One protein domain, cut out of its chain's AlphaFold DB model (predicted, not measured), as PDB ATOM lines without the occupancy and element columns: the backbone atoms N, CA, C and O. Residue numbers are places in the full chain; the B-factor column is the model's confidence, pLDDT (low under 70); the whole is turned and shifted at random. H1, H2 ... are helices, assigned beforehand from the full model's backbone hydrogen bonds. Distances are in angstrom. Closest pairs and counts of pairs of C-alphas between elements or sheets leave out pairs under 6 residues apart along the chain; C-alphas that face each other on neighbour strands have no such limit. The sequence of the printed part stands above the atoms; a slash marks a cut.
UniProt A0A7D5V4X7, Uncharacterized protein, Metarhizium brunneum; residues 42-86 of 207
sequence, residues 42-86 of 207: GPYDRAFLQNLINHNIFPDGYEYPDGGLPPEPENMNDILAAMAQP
ATOM      1  N   GLY A  42     267.364 286.376 331.028       73.75
ATOM      2  CA  GLY A  42     265.910 286.341 330.900       73.75
ATOM      3  C   GLY A  42     265.406 287.421 329.932       73.75
ATOM      4  O   GLY A  42     266.049 288.460 329.811       73.75
ATOM      5  N   PRO A  43     264.230 287.240 329.309       71.50
ATOM      6  CA  PRO A  43     263.700 288.148 328.281       71.50
ATOM      7  C   PRO A  43     263.428 289.585 328.765       71.50
ATOM      8  O   PRO A  43     263.316 290.498 327.956       71.50
ATOM      9  N   TYR A  44     263.347 289.807 330.081       73.25
ATOM     10  CA  TYR A  44     263.146 291.129 330.693       73.25
ATOM     11  C   TYR A  44     264.428 291.720 331.308       73.25
ATOM     12  O   TYR A  44     264.375 292.714 332.031       73.25
ATOM     13  N   ASP A  45     265.583 291.095 331.070       82.38
ATOM     14  CA  ASP A  45     266.880 291.576 331.539       82.38
ATOM     15  C   ASP A  45     267.449 292.635 330.576       82.38
ATOM     16  O   ASP A  45     267.382 292.496 329.356       82.38
ATOM     17  N   ARG A  46     268.100 293.677 331.103       85.56
ATOM     18  CA  ARG A  46     268.862 294.624 330.270       85.56
ATOM     19  C   ARG A  46     269.971 293.919 329.489       85.56
ATOM     20  O   ARG A  46     270.288 294.326 328.374       85.56
ATOM     21  N   ALA A  47     270.536 292.852 330.055       88.62
ATOM     22  CA  ALA A  47     271.529 292.034 329.371       88.62
ATOM     23  C   ALA A  47     270.949 291.285 328.156       88.62
ATOM     24  O   ALA A  47     271.677 291.050 327.195       88.62
ATOM     25  N   PHE A  48     269.652 290.951 328.163       88.94
ATOM     26  CA  PHE A  48     268.977 290.339 327.016       88.94
ATOM     27  C   PHE A  48     268.875 291.321 325.847       88.94
ATOM     28  O   PHE A  48     269.288 290.984 324.741       88.94
ATOM     29  N   LEU A  49     268.444 292.563 326.101       90.19
ATOM     30  CA  LEU A  49     268.388 293.599 325.062       90.19
ATOM     31  C   LEU A  49     269.765 293.854 324.431       90.19
ATOM     32  O   LEU A  49     269.889 293.919 323.211       90.19
ATOM     33  N   GLN A  50     270.810 293.960 325.256       92.00
ATOM     34  CA  GLN A  50     272.165 294.156 324.742       92.00
ATOM     35  C   GLN A  50     272.657 292.946 323.936       92.00
ATOM     36  O   GLN A  50     273.347 293.138 322.939       92.00
ATOM     37  N   ASN A  51     272.304 291.714 324.328       93.19
ATOM     38  CA  ASN A  51     272.625 290.521 323.543       93.19
ATOM     39  C   ASN A  51     271.971 290.596 322.152       93.19
ATOM     40  O   ASN A  51     272.677 290.458 321.160       93.19
ATOM     41  N   LEU A  52     270.678 290.935 322.062       92.94
ATOM     42  CA  LEU A  52     269.999 291.119 320.772       92.94
ATOM     43  C   LEU A  52     270.716 292.148 319.882       92.94
ATOM     44  O   LEU A  52     271.037 291.845 318.733       92.94
ATOM     45  N   ILE A  53     271.062 293.316 320.433       93.31
ATOM     46  CA  ILE A  53     271.783 294.371 319.700       93.31
ATOM     47  C   ILE A  53     273.163 293.883 319.234       93.31
ATOM     48  O   ILE A  53     273.529 294.097 318.079       93.31
ATOM     49  N   ASN A  54     273.917 293.184 320.091       94.31
ATOM     50  CA  ASN A  54     275.228 292.619 319.738       94.31
ATOM     51  C   ASN A  54     275.146 291.601 318.588       94.31
ATOM     52  O   ASN A  54     276.140 291.366 317.902       94.31
ATOM     53  N   HIS A  55     273.969 291.010 318.379       94.50
ATOM     54  CA  HIS A  55     273.672 290.061 317.312       94.50
ATOM     55  C   HIS A  55     272.836 290.673 316.169       94.50
ATOM     56  O   HIS A  55     272.269 289.935 315.368       94.50
ATOM     57  N   ASN A  56     272.812 292.007 316.039       92.69
ATOM     58  CA  ASN A  56     272.123 292.764 314.980       92.69
ATOM     59  C   ASN A  56     270.593 292.589 314.948       92.69
ATOM     60  O   ASN A  56     269.967 292.720 313.896       92.69
ATOM     61  N   ILE A  57     269.986 292.301 316.097       92.31
ATOM     62  CA  ILE A  57     268.536 292.287 316.281       92.31
ATOM     63  C   ILE A  57     268.173 293.570 317.024       92.31
ATOM     64  O   ILE A  57     268.358 293.684 318.238       92.31
ATOM     65  N   PHE A  58     267.705 294.562 316.273       92.00
ATOM     66  CA  PHE A  58     267.471 295.902 316.798       92.00
ATOM     67  C   PHE A  58     266.041 296.052 317.336       92.00
ATOM     68  O   PHE A  58     265.095 295.628 316.667       92.00
ATOM     69  N   PRO A  59     265.859 296.629 318.539       90.00
ATOM     70  CA  PRO A  59     264.536 296.973 319.042       90.00
ATOM     71  C   PRO A  59     263.933 298.137 318.246       90.00
ATOM     72  O   PRO A  59     264.640 298.881 317.563       90.00
ATOM     73  N   ASP A  60     262.625 298.324 318.396       87.88
ATOM     74  CA  ASP A  60     261.945 299.509 317.880       87.88
ATOM     75  C   ASP A  60     262.564 300.800 318.450       87.88
ATOM     76  O   ASP A  60     262.922 300.864 319.631       87.88
ATOM     77  N   GLY A  61     262.725 301.810 317.593       88.56
ATOM     78  CA  GLY A  61     263.371 303.081 317.935       88.56
ATOM     79  C   GLY A  61     264.885 303.016 318.175       88.56
ATOM     80  O   GLY A  61     265.444 303.957 318.732       88.56
ATOM     81  N   TYR A  62     265.565 301.925 317.805       93.25
ATOM     82  CA  TYR A  62     267.027 301.870 317.877       93.25
ATOM     83  C   TYR A  62     267.675 302.899 316.941       93.25
ATOM     84  O   TYR A  62     267.365 302.951 315.751       93.25
ATOM     85  N   GLU A  63     268.637 303.650 317.476       95.06
ATOM     86  CA  GLU A  63     269.475 304.595 316.737       95.06
ATOM     87  C   GLU A  63     270.942 304.170 316.849       95.06
ATOM     88  O   GLU A  63     271.427 303.789 317.923       95.06
ATOM     89  N   TYR A  64     271.666 304.239 315.734       93.69
ATOM     90  CA  TYR A  64     273.111 304.054 315.723       93.69
ATOM     91  C   TYR A  64     273.818 305.219 316.443       93.69
ATOM     92  O   TYR A  64     273.256 306.307 316.578       93.69
ATOM     93  N   PRO A  65     275.081 305.046 316.888       94.00
ATOM     94  CA  PRO A  65     275.825 306.109 317.576       94.00
ATOM     95  C   PRO A  65     276.015 307.404 316.771       94.00
ATOM     96  O   PRO A  65     276.291 308.449 317.353       94.00
ATOM     97  N   ASP A  66     275.905 307.335 315.446       95.12
ATOM     98  CA  ASP A  66     275.964 308.476 314.530       95.12
ATOM     99  C   ASP A  66     274.594 309.144 314.295       95.12
ATOM    100  O   ASP A  66     274.506 310.113 313.542       95.12
ATOM    101  N   GLY A  67     273.536 308.650 314.948       93.44
ATOM    102  CA  GLY A  67     272.153 309.090 314.768       93.44
ATOM    103  C   GLY A  67     271.457 308.477 313.549       93.44
ATOM    104  O   GLY A  67     270.330 308.857 313.241       93.44
ATOM    105  N   GLY A  68     272.106 307.553 312.834       92.94
ATOM    106  CA  GLY A  68     271.479 306.804 311.750       92.94
ATOM    107  C   GLY A  68     270.421 305.823 312.259       92.94
ATOM    108  O   GLY A  68     270.494 305.330 313.385       92.94
ATOM    109  N   LEU A  69     269.457 305.487 311.403       91.81
ATOM    110  CA  LEU A  69     268.441 304.469 311.678       91.81
ATOM    111  C   LEU A  69     268.772 303.158 310.949       91.81
ATOM    112  O   LEU A  69     269.355 303.204 309.858       91.81
ATOM    113  N   PRO A  70     268.389 301.992 311.502       91.25
ATOM    114  CA  PRO A  70     268.384 300.742 310.755       91.25
ATOM    115  C   PRO A  70     267.585 300.871 309.448       91.25
ATOM    116  O   PRO A  70     266.595 301.607 309.406       91.25
ATOM    117  N   PRO A  71     267.986 300.164 308.377       89.75
ATOM    118  CA  PRO A  71     267.250 300.187 307.121       89.75
ATOM    119  C   PRO A  71     265.841 299.615 307.304       89.75
ATOM    120  O   PRO A  71     265.645 298.609 307.989       89.75
ATOM    121  N   GLU A  72     264.865 300.244 306.653       88.69
ATOM    122  CA  GLU A  72     263.493 299.746 306.617       88.69
ATOM    123  C   GLU A  72     263.425 298.429 305.816       88.69
ATOM    124  O   GLU A  72     264.110 298.299 304.794       88.69
ATOM    125  N   PRO A  73     262.616 297.441 306.242       88.94
ATOM    126  CA  PRO A  73     262.417 296.218 305.474       88.94
ATOM    127  C   PRO A  73     261.870 296.511 304.072       88.94
ATOM    128  O   PRO A  73     260.908 297.262 303.916       88.94
ATOM    129  N   GLU A  74     262.417 295.852 303.047       94.88
ATOM    130  CA  GLU A  74     262.001 296.055 301.648       94.88
ATOM    131  C   GLU A  74     260.496 295.811 301.422       94.88
ATOM    132  O   GLU A  74     259.877 296.438 300.565       94.88
ATOM    133  N   ASN A  75     259.891 294.923 302.216       94.44
ATOM    134  CA  ASN A  75     258.484 294.531 302.132       94.44
ATOM    135  C   ASN A  75     257.561 295.289 303.106       94.44
ATOM    136  O   ASN A  75     256.434 294.850 303.348       94.44
ATOM    137  N   MET A  76     258.004 296.409 303.687       93.00
ATOM    138  CA  MET A  76     257.224 297.120 304.706       93.00
ATOM    139  C   MET A  76     255.868 297.618 304.177       93.00
ATOM    140  O   MET A  76     254.841 297.470 304.842       93.00
ATOM    141  N   ASN A  77     255.826 298.109 302.934       95.31
ATOM    142  CA  ASN A  77     254.580 298.540 302.291       95.31
ATOM    143  C   ASN A  77     253.565 297.398 302.132       95.31
ATOM    144  O   ASN A  77     252.371 297.606 302.350       95.31
ATOM    145  N   ASP A  78     254.028 296.190 301.800       95.94
ATOM    146  CA  ASP A  78     253.158 295.021 301.639       95.94
ATOM    147  C   ASP A  78     252.544 294.601 302.979       95.94
ATOM    148  O   ASP A  78     251.352 294.289 303.057       95.94
ATOM    149  N   ILE A  79     253.339 294.649 304.055       91.06
ATOM    150  CA  ILE A  79     252.875 294.368 305.418       91.06
ATOM    151  C   ILE A  79     251.796 295.377 305.821       91.06
ATOM    152  O   ILE A  79     250.718 294.978 306.267       91.06
ATOM    153  N   LEU A  80     252.045 296.674 305.618       93.81
ATOM    154  CA  LEU A  80     251.083 297.730 305.941       93.81
ATOM    155  C   LEU A  80     249.791 297.593 305.125       93.81
ATOM    156  O   LEU A  80     248.696 297.706 305.682       93.81
ATOM    157  N   ALA A  81     249.896 297.283 303.832       95.00
ATOM    158  CA  ALA A  81     248.741 297.060 302.968       95.00
ATOM    159  C   ALA A  81     247.903 295.853 303.417       95.00
ATOM    160  O   ALA A  81     246.671 295.927 303.413       95.00
ATOM    161  N   ALA A  82     248.549 294.762 303.842       92.75
ATOM    162  CA  ALA A  82     247.874 293.586 304.384       92.75
ATOM    163  C   ALA A  82     247.208 293.876 305.740       92.75
ATOM    164  O   ALA A  82     246.079 293.449 305.978       92.75
ATOM    165  N   MET A  83     247.872 294.634 306.619       88.38
ATOM    166  CA  MET A  83     247.337 295.022 307.928       88.38
ATOM    167  C   MET A  83     246.144 295.977 307.833       88.38
ATOM    168  O   MET A  83     245.258 295.919 308.686       88.38
ATOM    169  N   ALA A  84     246.104 296.832 306.809       92.06
ATOM    170  CA  ALA A  84     245.006 297.766 306.573       92.06
ATOM    171  C   ALA A  84     243.718 297.085 306.074       92.06
ATOM    172  O   ALA A  84     242.652 297.704 306.105       92.06
ATOM    173  N   GLN A  85     243.785 295.828 305.616       90.00
ATOM    174  CA  GLN A  85     242.599 295.115 305.145       90.00
ATOM    175  C   GLN A  85     241.609 294.872 306.298       90.00
ATOM    176  O   GLN A  85     241.988 294.300 307.328       90.00
ATOM    177  N   PRO A  86     240.323 295.241 306.135       85.00
ATOM    178  CA  PRO A  86     239.293 294.912 307.109       85.00
ATOM    179  C   PRO A  86     239.237 293.403 307.340       85.00
ATOM    180  O   PRO A  86     239.216 292.621 306.392       85.00
TER     181      PRO A  86
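AT A GLANCE: This is residues 42 to 86 of the 207 residues of an uncharacterized protein of Metarhizium brunneum (UniProt A0A7D5V4X7). There is little regular structure here: a short helix H1 and a short helix H2 lie toward the two ends of a thin, winding chain, with a long unnamed link between them. Residues 63 to 68 of that link stick out as a loop, and residues 71 to 86, which include H2, stick out as an arm. The printed part has 45 residues with two named helices, H1 then H2, and no named strand; the class is all helix, with only 17 residues in named elements. It is only just extended, close to loose, with a radius of gyration of the C-alphas of 14.2 A, and flat, spanning 39 by 29 by 14 A.

IN THESE COORDINATES: Find C-alpha 46 at (268.862, 294.624, 330.270); from there H1, residues 46 to 54, runs 12.5 A. H2, residues 76 to 83, runs 10.6 A to C-alpha 83 at (247.337, 295.022, 307.928).

HOW THE PARTS SIT: H1 and H2 are apart, with no C-alpha of one within 8 A of the other. In both helices every O i to N i+4 pair is within hydrogen-bond range.

THE WHOLE: Look to Asp 66 and Pro 86 for the two C-alphas farthest apart, 39.8 A. The link from H1 to H2, residues 55 to 75, is long. The printed part has no cut, and no printed residue is under pLDDT 70.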